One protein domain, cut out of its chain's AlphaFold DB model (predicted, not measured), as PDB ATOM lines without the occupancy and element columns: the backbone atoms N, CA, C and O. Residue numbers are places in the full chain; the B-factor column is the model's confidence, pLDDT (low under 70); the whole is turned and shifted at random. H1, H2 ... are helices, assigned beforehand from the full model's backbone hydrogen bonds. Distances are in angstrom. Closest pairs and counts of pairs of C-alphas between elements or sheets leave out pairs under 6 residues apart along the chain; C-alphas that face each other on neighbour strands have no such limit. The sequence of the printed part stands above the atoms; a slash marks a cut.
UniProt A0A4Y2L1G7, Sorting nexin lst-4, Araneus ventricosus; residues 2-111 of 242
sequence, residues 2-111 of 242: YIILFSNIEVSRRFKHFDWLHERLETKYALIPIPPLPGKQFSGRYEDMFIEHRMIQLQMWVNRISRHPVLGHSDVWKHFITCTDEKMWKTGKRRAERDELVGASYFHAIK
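This is residues 2 to 111 of the 242 residues of the protein "Sorting nexin lst-4" of Araneus ventricosus (UniProt A0A4Y2L1G7). The longest helix, H2, reaches out from one side of a small group of three helices, H1, H3 and H4, whose centres make a triangle and whose lines run at shallow tilts. H5 sits at the far end of H1, and residues 42 to 49, of which 48 and 49 belong to H2 and the others to the long loop before it, stick out. The printed part has 110 residues with five named helices, in order H1 to H5, and no named strand; the class is all helix. It is compact, with a radius of gyration of the C-alphas of 14.8 A, and spans 46 by 28 by 24 A.

H2, residues 48 to 66, is 26.7 A long, from C-alpha 48 at (26.016, 18.835, 139.414). H1, residues 15 to 28, is 20.0 A long and begins at C-alpha 15 (40.181, 13.490, 143.379). H3 is residues 75 to 82, and H4, residues 86 to 97, is 16.5 A long. H5, residues 103 to 109, ends at C-alpha 109 (61.319, -6.242, 137.825).

H2 touches no helix but is near H1, with 7 pairs of C-alphas within 10 A, and near H3, with 6. H1 only just touches H3, with residue 21 alone and 3 pairs of C-alphas within 8 A; the closest C-alphas, of Leu 21 and Val 76, are 7.7 A apart. H3 and H4 form a helical hairpin at a shallow tilt of 21 degrees, opposite ways, with C-alphas 76 and 96 closest at 6.2 A. H1 and H4 are close but not clearly touching, Arg 24 to Glu 97 at 7.2 A between C-alphas. H1, with residues 27 to 28 alone, only just touches H5, with 3 pairs within 8 A; C-alphas 28 and 103 are closest at 5.5 A. In H1, H2, H3 and H4 every O i to N i+4 pair is within hydrogen-bond range; in H5 0 of 3 are, but 4 of 4 O i to N i+3 pairs.

The two farthest C-alphas, of Glu 47 and Lys 111, are 47.7 A apart. The printed part has no cut. The link H1 to H2, 19 residues, is long. Residues 2 to 7 and 41 to 45 are under pLDDT 70.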
ATOM      1  N   TYR A   2      29.008   4.290 141.623       36.16
ATOM      2  CA  TYR A   2      29.364   2.925 141.221       36.16
ATOM      3  C   TYR A   2      30.591   2.502 142.031       36.16
ATOM      4  O   TYR A   2      31.699   2.978 141.814       36.16
ATOM      5  N   ILE A   3      30.349   1.687 143.055       43.66
ATOM      6  CA  ILE A   3      31.376   1.125 143.932       43.66
ATOM      7  C   ILE A   3      32.098   0.019 143.157       43.66
ATOM      8  O   ILE A   3      31.469  -0.854 142.562       43.66
ATOM      9  N   ILE A   4      33.429   0.045 143.175       46.88
ATOM     10  CA  ILE A   4      34.279  -1.033 142.666       46.88
ATOM     11  C   ILE A   4      34.106  -2.245 143.593       46.88
ATOM     12  O   ILE A   4      34.840  -2.405 144.562       46.88
ATOM     13  N   LEU A   5      33.128  -3.106 143.317       45.62
ATOM     14  CA  LEU A   5      32.938  -4.378 144.018       45.62
ATOM     15  C   LEU A   5      33.872  -5.446 143.427       45.62
ATOM     16  O   LEU A   5      33.428  -6.361 142.743       45.62
ATOM     17  N   PHE A   6      35.182  -5.334 143.659       50.09
ATOM     18  CA  PHE A   6      36.101  -6.478 143.470       50.09
ATOM     19  C   PHE A   6      36.260  -7.318 144.752       50.09
ATOM     20  O   PHE A   6      36.780  -8.428 144.747       50.09
ATOM     21  N   SER A   7      35.752  -6.782 145.851       54.94
ATOM     22  CA  SER A   7      35.605  -7.351 147.185       54.94
ATOM     23  C   SER A   7      34.540  -6.477 147.851       54.94
ATOM     24  O   SER A   7      34.465  -5.304 147.498       54.94
ATOM     25  N   ASN A   8      33.723  -6.976 148.777       71.19
ATOM     26  CA  ASN A   8      32.677  -6.212 149.496       71.19
ATOM     27  C   ASN A   8      33.242  -5.093 150.422       71.19
ATOM     28  O   ASN A   8      32.746  -4.849 151.517       71.19
ATOM     29  N   ILE A   9      34.336  -4.453 150.015       80.56
ATOM     30  CA  ILE A   9      35.104  -3.444 150.722       80.56
ATOM     31  C   ILE A   9      34.819  -2.115 150.030       80.56
ATOM     32  O   ILE A   9      35.189  -1.908 148.875       80.56
ATOM     33  N   GLU A  10      34.169  -1.212 150.752       84.69
ATOM     34  CA  GLU A  10      33.928   0.144 150.287       84.69
ATOM     35  C   GLU A  10      35.058   1.065 150.754       84.69
ATOM     36  O   GLU A  10      35.445   1.074 151.925       84.69
ATOM     37  N   VAL A  11      35.605   1.848 149.826       89.00
ATOM     38  CA  VAL A  11      36.710   2.765 150.094       89.00
ATOM     39  C   VAL A  11      36.422   4.116 149.452       89.00
ATOM     40  O   VAL A  11      36.245   4.218 148.240       89.00
ATOM     41  N   SER A  12      36.451   5.180 150.254       89.81
ATOM     42  CA  SER A  12      36.295   6.548 149.756       89.81
ATOM     43  C   SER A  12      37.642   7.168 149.363       89.81
ATOM     44  O   SER A  12      38.629   7.135 150.115       89.81
ATOM     45  N   ARG A  13      37.703   7.748 148.157       91.56
ATOM     46  CA  ARG A  13      38.876   8.446 147.610       91.56
ATOM     47  C   ARG A  13      38.447   9.755 146.952       91.56
ATOM     48  O   ARG A  13      37.647   9.766 146.028       91.56
ATOM     49  N   ARG A  14      39.024  10.873 147.400       92.00
ATOM     50  CA  ARG A  14      38.852  12.186 146.751       92.00
ATOM     51  C   ARG A  14      39.733  12.305 145.508       92.00
ATOM     52  O   ARG A  14      40.769  11.650 145.431       92.00
ATOM     53  N   PHE A  15      39.414  13.241 144.612       90.69
ATOM     54  CA  PHE A  15      40.181  13.490 143.379       90.69
ATOM     55  C   PHE A  15      41.695  13.658 143.608       90.69
ATOM     56  O   PHE A  15      42.497  13.076 142.891       90.69
ATOM     57  N   LYS A  16      42.117  14.353 144.676       92.25
ATOM     58  CA  LYS A  16      43.548  14.501 145.017       92.25
ATOM     59  C   LYS A  16      44.258  13.161 145.283       92.25
ATOM     60  O   LYS A  16      45.470  13.069 145.128       92.25
ATOM     61  N   HIS A  17      43.534  12.128 145.719       95.75
ATOM     62  CA  HIS A  17      44.101  10.786 145.868       95.75
ATOM     63  C   HIS A  17      44.291  10.105 144.507       95.75
ATOM     64  O   HIS A  17      45.285   9.409 144.337       95.75
ATOM     65  N   PHE A  18      43.385  10.329 143.548       96.12
ATOM     66  CA  PHE A  18      43.559   9.877 142.164       96.12
ATOM     67  C   PHE A  18      44.748  10.569 141.498       96.12
ATOM     68  O   PHE A  18      45.578   9.884 140.923       96.12
ATOM     69  N   ASP A  19      44.870  11.893 141.648       95.69
ATOM     70  CA  ASP A  19      46.004  12.692 141.144       95.69
ATOM     71  C   ASP A  19      47.344  12.139 141.655       95.69
ATOM     72  O   ASP A  19      48.248  11.853 140.877       95.69
ATOM     73  N   TRP A  20      47.422  11.864 142.962       97.31
ATOM     74  CA  TRP A  20      48.587  11.213 143.564       97.31
ATOM     75  C   TRP A  20      48.860   9.824 142.973       97.31
ATOM     76  O   TRP A  20      50.002   9.505 142.656       97.31
ATOM     77  N   LEU A  21      47.830   8.982 142.837       97.75
ATOM     78  CA  LEU A  21      48.005   7.636 142.295       97.75
ATOM     79  C   LEU A  21      48.485   7.692 140.841       97.75
ATOM     80  O   LEU A  21      49.396   6.952 140.489       97.75
ATOM     81  N   HIS A  22      47.902   8.564 140.021       95.88
ATOM     82  CA  HIS A  22      48.295   8.758 138.630       95.88
ATOM     83  C   HIS A  22      49.780   9.105 138.518       95.88
ATOM     84  O   HIS A  22      50.509   8.407 137.825       95.88
ATOM     85  N   GLU A  23      50.250  10.078 139.302       95.69
ATOM     86  CA  GLU A  23      51.663  10.463 139.353       95.69
ATOM     87  C   GLU A  23      52.573   9.287 139.756       95.69
ATOM     88  O   GLU A  23      53.647   9.087 139.183       95.69
ATOM     89  N   ARG A  24      52.151   8.467 140.733       96.50
ATOM     90  CA  ARG A  24      52.898   7.258 141.125       96.50
ATOM     91  C   ARG A  24      52.952   6.221 140.004       96.50
ATOM     92  O   ARG A  24      53.995   5.601 139.819       96.50
ATOM     93  N   LEU A  25      51.853   6.024 139.275       94.69
ATOM     94  CA  LEU A  25      51.811   5.097 138.145       94.69
ATOM     95  C   LEU A  25      52.695   5.594 136.991       94.69
ATOM     96  O   LEU A  25      53.466   4.801 136.464       94.69
ATOM     97  N   GLU A  26      52.646   6.884 136.652       92.06
ATOM     98  CA  GLU A  26      53.489   7.482 135.603       92.06
ATOM     99  C   GLU A  26      54.977   7.388 135.937       92.06
ATOM    100  O   GLU A  26      55.785   7.005 135.095       92.06
ATOM    101  N   THR A  27      55.340   7.684 137.188       92.00
ATOM    102  CA  THR A  27      56.738   7.622 137.638       92.00
ATOM    103  C   THR A  27      57.275   6.190 137.595       92.00
ATOM    104  O   THR A  27      58.431   5.957 137.238       92.00
ATOM    105  N   LYS A  28      56.446   5.208 137.972       92.50
ATOM    106  CA  LYS A  28      56.867   3.810 138.064       92.50
ATOM    107  C   LYS A  28      56.890   3.101 136.710       92.50
ATOM    108  O   LYS A  28      57.868   2.434 136.395       92.50
ATOM    109  N   TYR A  29      55.830   3.231 135.917       89.19
ATOM    110  CA  TYR A  29      55.621   2.428 134.711       89.19
ATOM    111  C   TYR A  29      55.932   3.220 133.438       89.19
ATOM    112  O   TYR A  29      55.050   3.458 132.619       89.19
ATOM    113  N   ALA A  30      57.200   3.589 133.245       80.25
ATOM    114  CA  ALA A  30      57.628   4.469 132.150       80.25
ATOM    115  C   ALA A  30      57.294   3.958 130.729       80.25
ATOM    116  O   ALA A  30      57.161   4.757 129.807       80.25
ATOM    117  N   LEU A  31      57.145   2.641 130.544       81.94
ATOM    118  CA  LEU A  31      56.779   2.030 129.259       81.94
ATOM    119  C   LEU A  31      55.275   1.794 129.077       81.94
ATOM    120  O   LEU A  31      54.850   1.356 128.010       81.94
ATOM    121  N   ILE A  32      54.466   2.040 130.110       85.06
ATOM    122  CA  ILE A  32      53.022   1.811 130.062       85.06
ATOM    123  C   ILE A  32      52.330   3.170 129.969       85.06
ATOM    124  O   ILE A  32      52.428   3.963 130.906       85.06
ATOM    125  N   PRO A  33      51.584   3.455 128.887       83.50
ATOM    126  CA  PRO A  33      50.822   4.691 128.799       83.50
ATOM    127  C   PRO A  33      49.723   4.699 129.869       83.50
ATOM    128  O   PRO A  33      48.784   3.896 129.831       83.50
ATOM    129  N   ILE A  34      49.846   5.610 130.833       87.19
ATOM    130  CA  ILE A  34      48.851   5.791 131.888       87.19
ATOM    131  C   ILE A  34      47.678   6.609 131.325       87.19
ATOM    132  O   ILE A  34      47.904   7.676 130.753       87.19
ATOM    133  N   PRO A  35      46.420   6.132 131.444       87.19
ATOM    134  CA  PRO A  35      45.262   6.893 130.991       87.19
ATOM    135  C   PRO A  35      45.166   8.228 131.741       87.19
ATOM    136  O   PRO A  35      45.292   8.215 132.969       87.19
ATOM    137  N   PRO A  36      44.874   9.346 131.055       84.81
ATOM    138  CA  PRO A  36      44.803  10.652 131.693       84.81
ATOM    139  C   PRO A  36      43.634  10.735 132.679       84.81
ATOM    140  O   PRO A  36      42.575  10.131 132.482       84.81
ATOM    141  N   LEU A  37      43.818  11.521 133.739       86.88
ATOM    142  CA  LEU A  37      42.734  11.917 134.635       86.88
ATOM    143  C   LEU A  37      41.868  13.024 134.020       86.88
ATOM    144  O   LEU A  37      42.346  13.796 133.185       86.88
ATOM    145  N   PRO A  38      40.610  13.159 134.471       85.19
ATOM    146  CA  PRO A  38      39.754  14.250 134.036       85.19
ATOM    147  C   PRO A  38      40.298  15.612 134.488       85.19
ATOM    148  O   PRO A  38      40.965  15.730 135.522       85.19
ATOM    149  N   GLY A  39      39.998  16.654 133.708       75.19
ATOM    150  CA  GLY A  39      40.565  17.991 133.874       75.19
ATOM    151  C   GLY A  39      40.377  18.600 135.272       75.19
ATOM    152  O   GLY A  39      39.343  18.447 135.941       75.19
ATOM    153  N   LYS A  40      41.390  19.353 135.720       76.62
ATOM    154  CA  LYS A  40      41.319  20.170 136.941       76.62
ATOM    155  C   LYS A  40      40.535  21.450 136.637       76.62
ATOM    156  O   LYS A  40      41.080  22.379 136.057       76.62
ATOM    157  N   GLN A  41      39.269  21.509 137.046       69.75
ATOM    158  CA  GLN A  41      38.450  22.721 136.945       69.75
ATOM    159  C   GLN A  41      38.378  23.447 138.294       69.75
ATOM    160  O   GLN A  41      38.076  22.830 139.322       69.75
ATOM    161  N   PHE A  42      38.672  24.750 138.290       61.53
ATOM    162  CA  PHE A  42      38.658  25.597 139.490       61.53
ATOM    163  C   PHE A  42      37.359  26.407 139.644       61.53
ATOM    164  O   PHE A  42      36.888  26.561 140.769       61.53
ATOM    165  N   SER A  43      36.758  26.861 138.537       54.50
ATOM    166  CA  SER A  43      35.438  27.516 138.497       54.50
ATOM    167  C   SER A  43      34.328  26.496 138.212       54.50
ATOM    168  O   SER A  43      34.597  25.501 137.547       54.50
ATOM    169  N   GLY A  44      33.105  26.676 138.723       66.56
ATOM    170  CA  GLY A  44      31.991  25.734 138.486       66.56
ATOM    171  C   GLY A  44      32.187  24.331 139.088       66.56
ATOM    172  O   GLY A  44      31.470  23.392 138.769       66.56
ATOM    173  N   ARG A  45      33.164  24.148 139.992       65.31
ATOM    174  CA  ARG A  45      33.574  22.823 140.511       65.31
ATOM    175  C   ARG A  45      32.515  22.079 141.343       65.31
ATOM    176  O   ARG A  45      32.771  20.944 141.745       65.31
ATOM    177  N   TYR A  46      31.415  22.753 141.668       72.94
ATOM    178  CA  TYR A  46      30.288  22.239 142.449       72.94
ATOM    179  C   TYR A  46      28.999  22.142 141.624       72.94
ATOM    180  O   TYR A  46      27.947  21.894 142.195       72.94
ATOM    181  N   GLU A  47      29.065  22.373 140.313       77.81
ATOM    182  CA  GLU A  47      27.924  22.169 139.423       77.81
ATOM    183  C   GLU A  47      27.655  20.666 139.277       77.81
ATOM    184  O   GLU A  47      28.586  19.885 139.064       77.81
ATOM    185  N   ASP A  48      26.391  20.256 139.392       77.31
ATOM    186  CA  ASP A  48      26.016  18.835 139.414       77.31
ATOM    187  C   ASP A  48      26.435  18.108 138.131       77.31
ATOM    188  O   ASP A  48      27.074  17.056 138.207       77.31
ATOM    189  N   MET A  49      26.213  18.730 136.966       73.38
ATOM    190  CA  MET A  49      26.648  18.210 135.657       73.38
ATOM    191  C   MET A  49      28.162  17.954 135.622       73.38
ATOM    192  O   MET A  49      28.637  16.936 135.123       73.38
ATOM    193  N   PHE A  50      28.951  18.856 136.211       76.00
ATOM    194  CA  PHE A  50      30.400  18.706 136.264       76.00
ATOM    195  C   PHE A  50      30.834  17.546 137.167       76.00
ATOM    196  O   PHE A  50      31.762  16.798 136.837       76.00
ATOM    197  N   ILE A  51      30.185  17.396 138.325       79.88
ATOM    198  CA  ILE A  51      30.466  16.304 139.260       79.88
ATOM    199  C   ILE A  51      30.113  14.963 138.613       79.88
ATOM    200  O   ILE A  51      30.939  14.048 138.646       79.88
ATOM    201  N   GLU A  52      28.932  14.858 138.006       80.62
ATOM    202  CA  GLU A  52      28.460  13.649 137.332       80.62
ATOM    203  C   GLU A  52      29.401  13.238 136.197       80.62
ATOM    204  O   GLU A  52      29.912  12.112 136.186       80.62
ATOM    205  N   HIS A  53      29.745  14.178 135.318       76.94
ATOM    206  CA  HIS A  53      30.663  13.919 134.218       76.94
ATOM    207  C   HIS A  53      32.040  13.453 134.725       76.94
ATOM    208  O   HIS A  53      32.582  12.428 134.290       76.94
ATOM    209  N   ARG A  54      32.598  14.129 135.736       84.50
ATOM    210  CA  ARG A  54      33.865  13.706 136.348       84.50
ATOM    211  C   ARG A  54      33.769  12.306 136.957       84.50
ATOM    212  O   ARG A  54      34.739  11.549 136.878       84.50
ATOM    213  N   MET A  55      32.646  11.951 137.583       85.12
ATOM    214  CA  MET A  55      32.440  10.614 138.146       85.12
ATOM    215  C   MET A  55      32.458   9.537 137.060       85.12
ATOM    216  O   MET A  55      33.110   8.509 137.252       85.12
ATOM    217  N   ILE A  56      31.815   9.782 135.914       82.75
ATOM    218  CA  ILE A  56      31.842   8.874 134.758       82.75
ATOM    219  C   ILE A  56      33.283   8.685 134.269       82.75
ATOM    220  O   ILE A  56      33.764   7.554 134.170       82.75
ATOM    221  N   GLN A  57      34.018   9.780 134.053       81.25
ATOM    222  CA  GLN A  57      35.407   9.729 133.582       81.25
ATOM    223  C   GLN A  57      36.335   8.996 134.569       81.25
ATOM    224  O   GLN A  57      37.138   8.152 134.164       81.25
ATOM    225  N   LEU A  58      36.195   9.245 135.877       89.44
ATOM    226  CA  LEU A  58      36.943   8.519 136.910       89.44
ATOM    227  C   LEU A  58      36.588   7.031 136.940       89.44
ATOM    228  O   LEU A  58      37.484   6.199 137.092       89.44
ATOM    229  N   GLN A  59      35.315   6.673 136.760       86.19
ATOM    230  CA  GLN A  59      34.902   5.272 136.696       86.19
ATOM    231  C   GLN A  59      35.535   4.565 135.492       86.19
ATOM    232  O   GLN A  59      36.007   3.432 135.603       86.19
ATOM    233  N   MET A  60      35.596   5.234 134.342       81.94
ATOM    234  CA  MET A  60      36.269   4.709 133.155       81.94
ATOM    235  C   MET A  60      37.776   4.560 133.378       81.94
ATOM    236  O   MET A  60      38.342   3.530 133.011       81.94
ATOM    237  N   TRP A  61      38.417   5.531 134.033       89.56
ATOM    238  CA  TRP A  61      39.826   5.450 134.418       89.56
ATOM    239  C   TRP A  61      40.096   4.241 135.326       89.56
ATOM    240  O   TRP A  61      40.931   3.394 135.014       89.56
ATOM    241  N   VAL A  62      39.310   4.081 136.391       91.88
ATOM    242  CA  VAL A  62      39.352   2.925 137.301       91.88
ATOM    243  C   VAL A  62      39.208   1.604 136.545       91.88
ATOM    244  O   VAL A  62      39.989   0.668 136.737       91.88
ATOM    245  N   ASN A  63      38.222   1.527 135.655       86.69
ATOM    246  CA  ASN A  63      37.957   0.357 134.826       86.69
ATOM    247  C   ASN A  63      39.141   0.033 133.894       86.69
ATOM    248  O   ASN A  63      39.431  -1.132 133.627       86.69
ATOM    249  N   ARG A  64      39.846   1.055 133.399       85.12
ATOM    250  CA  ARG A  64      41.032   0.904 132.546       85.12
ATOM    251  C   ARG A  64      42.252   0.405 133.309       85.12
ATOM    252  O   ARG A  64      42.996  -0.398 132.740       85.12
ATOM    253  N   ILE A  65      42.467   0.897 134.529       90.06
ATOM    254  CA  ILE A  65      43.583   0.485 135.392       90.06
ATOM    255  C   ILE A  65      43.364  -0.941 135.895       90.06
ATOM    256  O   ILE A  65      44.239  -1.784 135.723       90.06
ATOM    257  N   SER A  66      42.178  -1.238 136.433       90.69
ATOM    258  CA  SER A  66      41.837  -2.564 136.976       90.69
ATOM    259  C   SER A  66      41.971  -3.698 135.958       90.69
ATOM    260  O   SER A  66      42.431  -4.777 136.310       90.69
ATOM    261  N   ARG A  67      41.611  -3.458 134.689       86.56
ATOM    262  CA  ARG A  67      41.714  -4.455 133.609       86.56
ATOM    263  C   ARG A  67      43.112  -4.582 133.003       86.56
ATOM    264  O   ARG A  67      43.324  -5.445 132.159       86.56
ATOM    265  N   HIS A  68      44.050  -3.702 133.350       84.88
ATOM    266  CA  HIS A  68      45.398  -3.771 132.799       84.88
ATOM    267  C   HIS A  68      46.196  -4.885 133.502       84.88
ATOM    268  O   HIS A  68      46.282  -4.857 134.732       84.88
ATOM    269  N   PRO A  69      46.844  -5.811 132.766       88.38
ATOM    270  CA  PRO A  69      47.512  -6.973 133.359       88.38
ATOM    271  C   PRO A  69      48.606  -6.584 134.361       88.38
ATOM    272  O   PRO A  69      48.695  -7.178 135.425       88.38
ATOM    273  N   VAL A  70      49.374  -5.525 134.082       90.50
ATOM    274  CA  VAL A  70      50.375  -4.986 135.023       90.50
ATOM    275  C   VAL A  70      49.761  -4.054 136.082       90.50
ATOM    276  O   VAL A  70      49.808  -4.354 137.274       90.50
ATOM    277  N   LEU A  71      49.152  -2.927 135.679       93.06
ATOM    278  CA  LEU A  71      48.697  -1.890 136.623       93.06
ATOM    279  C   LEU A  71      47.666  -2.407 137.641       93.06
ATOM    280  O   LEU A  71      47.786  -2.103 138.830       93.06
ATOM    281  N   GLY A  72      46.704  -3.227 137.200       92.25
ATOM    282  CA  GLY A  72      45.652  -3.795 138.047       92.25
ATOM    283  C   GLY A  72      46.163  -4.797 139.088       92.25
ATOM    284  O   GLY A  72      45.496  -5.035 140.094       92.25
ATOM    285  N   HIS A  73      47.369  -5.342 138.903       92.25
ATOM    286  CA  HIS A  73      48.006  -6.249 139.860       92.25
ATOM    287  C   HIS A  73      49.029  -5.559 140.765       92.25
ATOM    288  O   HIS A  73      49.516  -6.188 141.710       92.25
ATOM    289  N   SER A  74      49.320  -4.278 140.529       94.38
ATOM    290  CA  SER A  74      50.313  -3.539 141.302       94.38
ATOM    291  C   SER A  74      49.905  -3.315 142.758       94.38
ATOM    292  O   SER A  74      48.735  -3.090 143.078       94.38
ATOM    293  N   ASP A  75      50.890  -3.308 143.655       94.69
ATOM    294  CA  ASP A  75      50.648  -3.115 145.089       94.69
ATOM    295  C   ASP A  75      50.079  -1.732 145.411       94.69
ATOM    296  O   ASP A  75      49.238  -1.596 146.299       94.69
ATOM    297  N   VAL A  76      50.507  -0.699 144.676       96.12
ATOM    298  CA  VAL A  76      49.996   0.667 144.849       96.12
ATOM    299  C   VAL A  76      48.522   0.768 144.449       96.12
ATOM    300  O   VAL A  76      47.749   1.412 145.159       96.12
ATOM    301  N   TRP A  77      48.108   0.077 143.379       96.12
ATOM    302  CA  TRP A  77      46.707  -0.013 142.972       96.12
ATOM    303  C   TRP A  77      45.877  -0.782 143.997       96.12
ATOM    304  O   TRP A  77      44.871  -0.263 144.476       96.12
ATOM    305  N   LYS A  78      46.325  -1.981 144.394       94.94
ATOM    306  CA  LYS A  78      45.644  -2.797 145.410       94.94
ATOM    307  C   LYS A  78      45.453  -2.007 146.703       94.94
ATOM    308  O   LYS A  78      44.333  -1.903 147.186       94.94
ATOM    309  N   HIS A  79      46.511  -1.365 147.206       95.88
ATOM    310  CA  HIS A  79      46.441  -0.492 148.385       95.88
ATOM    311  C   HIS A  79      45.439   0.656 148.202       95.88
ATOM    312  O   HIS A  79      44.681   0.980 149.118       95.88
ATOM    313  N   PHE A  80      45.401   1.263 147.013       96.31
ATOM    314  CA  PHE A  80      44.451   2.324 146.702       96.31
ATOM    315  C   PHE A  80      42.996   1.872 146.827       96.31
ATOM    316  O   PHE A  80      42.224   2.597 147.458       96.31
ATOM    317  N   ILE A  81      42.646   0.698 146.291       94.06
ATOM    318  CA  ILE A  81      41.259   0.214 146.245       94.06
ATOM    319  C   ILE A  81      40.813  -0.585 147.477       94.06
ATOM    320  O   ILE A  81      39.613  -0.681 147.695       94.06
ATOM    321  N   THR A  82      41.724  -1.134 148.293       93.44
ATOM    322  CA  THR A  82      41.348  -1.984 149.447       93.44
ATOM    323  C   THR A  82      41.591  -1.356 150.821       93.44
ATOM    324  O   THR A  82      40.998  -1.798 151.801       93.44
ATOM    325  N   CYS A  83      42.445  -0.331 150.942       94.38
ATOM    326  CA  CYS A  83      42.803   0.225 152.251       94.38
ATOM    327  C   CYS A  83      41.685   1.109 152.837       94.38
ATOM    328  O   CYS A  83      41.484   2.242 152.386       94.38
ATOM    329  N   THR A  84      41.019   0.627 153.885       92.81
ATOM    330  CA  THR A  84      39.960   1.349 154.616       92.81
ATOM    331  C   THR A  84      40.491   2.205 155.774       92.81
ATOM    332  O   THR A  84      39.905   3.240 156.078       92.81
ATOM    333  N   ASP A  85      41.618   1.829 156.390       93.94
ATOM    334  CA  ASP A  85      42.200   2.537 157.541       93.94
ATOM    335  C   ASP A  85      43.078   3.739 157.131       93.94
ATOM    336  O   ASP A  85      43.945   3.645 156.257       93.94
ATOM    337  N   GLU A  86      42.888   4.888 157.789       91.69
ATOM    338  CA  GLU A  86      43.586   6.135 157.439       91.69
ATOM    339  C   GLU A  86      45.082   6.121 157.809       91.69
ATOM    340  O   GLU A  86      45.915   6.707 157.103       91.69
ATOM    341  N   LYS A  87      45.464   5.455 158.906       94.50
ATOM    342  CA  LYS A  87      46.874   5.352 159.312       94.50
ATOM    343  C   LYS A  87      47.626   4.443 158.342       94.50
ATOM    344  O   LYS A  87      48.691   4.824 157.851       94.50
ATOM    345  N   MET A  88      47.039   3.298 157.996       94.75
ATOM    346  CA  MET A  88      47.555   2.377 156.983       94.75
ATOM    347  C   MET A  88      47.636   3.042 155.611       94.75
ATOM    348  O   MET A  88      48.633   2.866 154.908       94.75
ATOM    349  N   TRP A  89      46.658   3.884 155.254       95.44
ATOM    350  CA  TRP A  89      46.697   4.665 154.020       95.44
ATOM    351  C   TRP A  89      47.961   5.528 153.939       95.44
ATOM    352  O   TRP A  89      48.691   5.444 152.951       95.44
ATOM    353  N   LYS A  90      48.265   6.300 154.994       96.19
ATOM    354  CA  LYS A  90      49.469   7.153 155.070       96.19
ATOM    355  C   LYS A  90      50.759   6.334 154.977       96.19
ATOM    356  O   LYS A  90      51.691   6.749 154.288       96.19
ATOM    357  N   THR A  91      50.813   5.176 155.630       96.88
ATOM    358  CA  THR A  91      51.977   4.279 155.577       96.88
ATOM    359  C   THR A  91      52.183   3.702 154.177       96.88
ATOM    360  O   THR A  91      53.285   3.795 153.637       96.88
ATOM    361  N   GLY A  92      51.132   3.168 153.548       96.50
ATOM    362  CA  GLY A  92      51.219   2.624 152.191       96.50
ATOM    363  C   GLY A  92      51.513   3.693 151.137       96.50
ATOM    364  O   GLY A  92      52.296   3.439 150.225       96.50
ATOM    365  N   LYS A  93      50.994   4.915 151.321       96.69
ATOM    366  CA  LYS A  93      51.334   6.090 150.506       96.69
ATOM    367  C   LYS A  93      52.843   6.367 150.536       96.69
ATOM    368  O   LYS A  93      53.476   6.399 149.488       96.69
ATOM    369  N   ARG A  94      53.433   6.464 151.736       97.00
ATOM    370  CA  ARG A  94      54.885   6.671 151.923       97.00
ATOM    371  C   ARG A  94      55.736   5.511 151.409       97.00
ATOM    372  O   ARG A  94      56.887   5.716 151.042       97.00
ATOM    373  N   ARG A  95      55.213   4.284 151.442       96.06
ATOM    374  CA  ARG A  95      55.886   3.114 150.857       96.06
ATOM    375  C   ARG A  95      55.954   3.239 149.336       96.06
ATOM    376  O   ARG A  95      57.037   3.113 148.793       96.06
ATOM    377  N   ALA A  96      54.836   3.550 148.678       95.88
ATOM    378  CA  ALA A  96      54.795   3.751 147.227       95.88
ATOM    379  C   ALA A  96      55.622   4.968 146.766       95.88
ATOM    380  O   ALA A  96      56.120   4.996 145.649       95.88
ATOM    381  N   GLU A  97      55.779   5.982 147.619       96.19
ATOM    382  CA  GLU A  97      56.632   7.144 147.338       96.19
ATOM    383  C   GLU A  97      58.134   6.855 147.426       96.19
ATOM    384  O   GLU A  97      58.909   7.587 146.822       96.19
ATOM    385  N   ARG A  98      58.536   5.814 148.164       96.12
ATOM    386  CA  ARG A  98      59.933   5.391 148.350       96.12
ATOM    387  C   ARG A  98      60.296   4.162 147.517       96.12
ATOM    388  O   ARG A  98      61.278   3.498 147.815       96.12
ATOM    389  N   ASP A  99      59.467   3.823 146.540       94.19
ATOM    390  CA  ASP A  99      59.750   2.720 145.634       94.19
ATOM    391  C   ASP A  99      60.984   3.057 144.786       94.19
ATOM    392  O   ASP A  99      61.027   4.098 144.131       94.19
ATOM    393  N   GLU A 100      61.992   2.192 144.831       93.44
ATOM    394  CA  GLU A 100      63.245   2.359 144.089       93.44
ATOM    395  C   GLU A 100      63.131   1.816 142.656       93.44
ATOM    396  O   GLU A 100      63.869   2.235 141.763       93.44
ATOM    397  N   LEU A 101      62.173   0.913 142.408       92.00
ATOM    398  CA  LEU A 101      61.936   0.284 141.108       92.00
ATOM    399  C   LEU A 101      61.027   1.161 140.243       92.00
ATOM    400  O   LEU A 101      59.923   0.765 139.859       92.00
ATOM    401  N   VAL A 102      61.500   2.372 139.960       91.50
ATOM    402  CA  VAL A 102      60.823   3.385 139.142       91.50
ATOM    403  C   VAL A 102      61.656   3.756 137.916       91.50
ATOM    404  O   VAL A 102      62.873   3.560 137.895       91.50
ATOM    405  N   GLY A 103      61.015   4.294 136.876       84.19
ATOM    406  CA  GLY A 103      61.698   4.652 135.631       84.19
ATOM    407  C   GLY A 103      62.434   3.461 135.009       84.19
ATOM    408  O   GLY A 103      61.868   2.381 134.865       84.19
ATOM    409  N   ALA A 104      63.711   3.642 134.664       85.56
ATOM    410  CA  ALA A 104      64.535   2.567 134.109       85.56
ATOM    411  C   ALA A 104      64.811   1.434 135.118       85.56
ATOM    412  O   ALA A 104      64.916   0.277 134.728       85.56
ATOM    413  N   SER A 105      64.855   1.710 136.424       90.44
ATOM    414  CA  SER A 105      65.069   0.658 137.431       90.44
ATOM    415  C   SER A 105      63.946  -0.383 137.436       90.44
ATOM    416  O   SER A 105      64.156  -1.517 137.866       90.44
ATOM    417  N   TYR A 106      62.765  -0.037 136.910       88.19
ATOM    418  CA  TYR A 106      61.659  -0.974 136.741       88.19
ATOM    419  C   TYR A 106      62.006  -2.153 135.811       88.19
ATOM    420  O   TYR A 106      61.436  -3.230 135.977       88.19
ATOM    421  N   PHE A 107      62.980  -2.015 134.900       86.00
ATOM    422  CA  PHE A 107      63.431  -3.121 134.042       86.00
ATOM    423  C   PHE A 107      63.956  -4.322 134.836       86.00
ATOM    424  O   PHE A 107      63.801  -5.453 134.392       86.00
ATOM    425  N   HIS A 108      64.488  -4.112 136.042       89.50
ATOM    426  CA  HIS A 108      64.916  -5.208 136.917       89.50
ATOM    427  C   HIS A 108      63.755  -6.048 137.468       89.50
ATOM    428  O   HIS A 108      63.973  -7.162 137.935       89.50
ATOM    429  N   ALA A 109      62.526  -5.526 137.423       88.00
ATOM    430  CA  ALA A 109      61.319  -6.242 137.825       88.00
ATOM    431  C   ALA A 109      60.656  -6.999 136.660       88.00
ATOM    432  O   ALA A 109      59.655  -7.684 136.872       88.00
ATOM    433  N   ILE A 110      61.183  -6.862 135.440       87.06
ATOM    434  CA  ILE A 110      60.660  -7.498 134.234       87.06
ATOM    435  C   ILE A 110      61.539  -8.702 133.902       87.06
ATOM    436  O   ILE A 110      62.762  -8.593 133.824       87.06
ATOM    437  N   LYS A 111      60.909  -9.856 133.685       87.31
ATOM    438  CA  LYS A 111      61.567 -11.019 133.093       87.31
ATOM    439  C   LYS A 111      61.218 -11.045 131.607       87.31
ATOM    440  O   LYS A 111      60.032 -11.060 131.302       87.31
TER     441      LYS A 111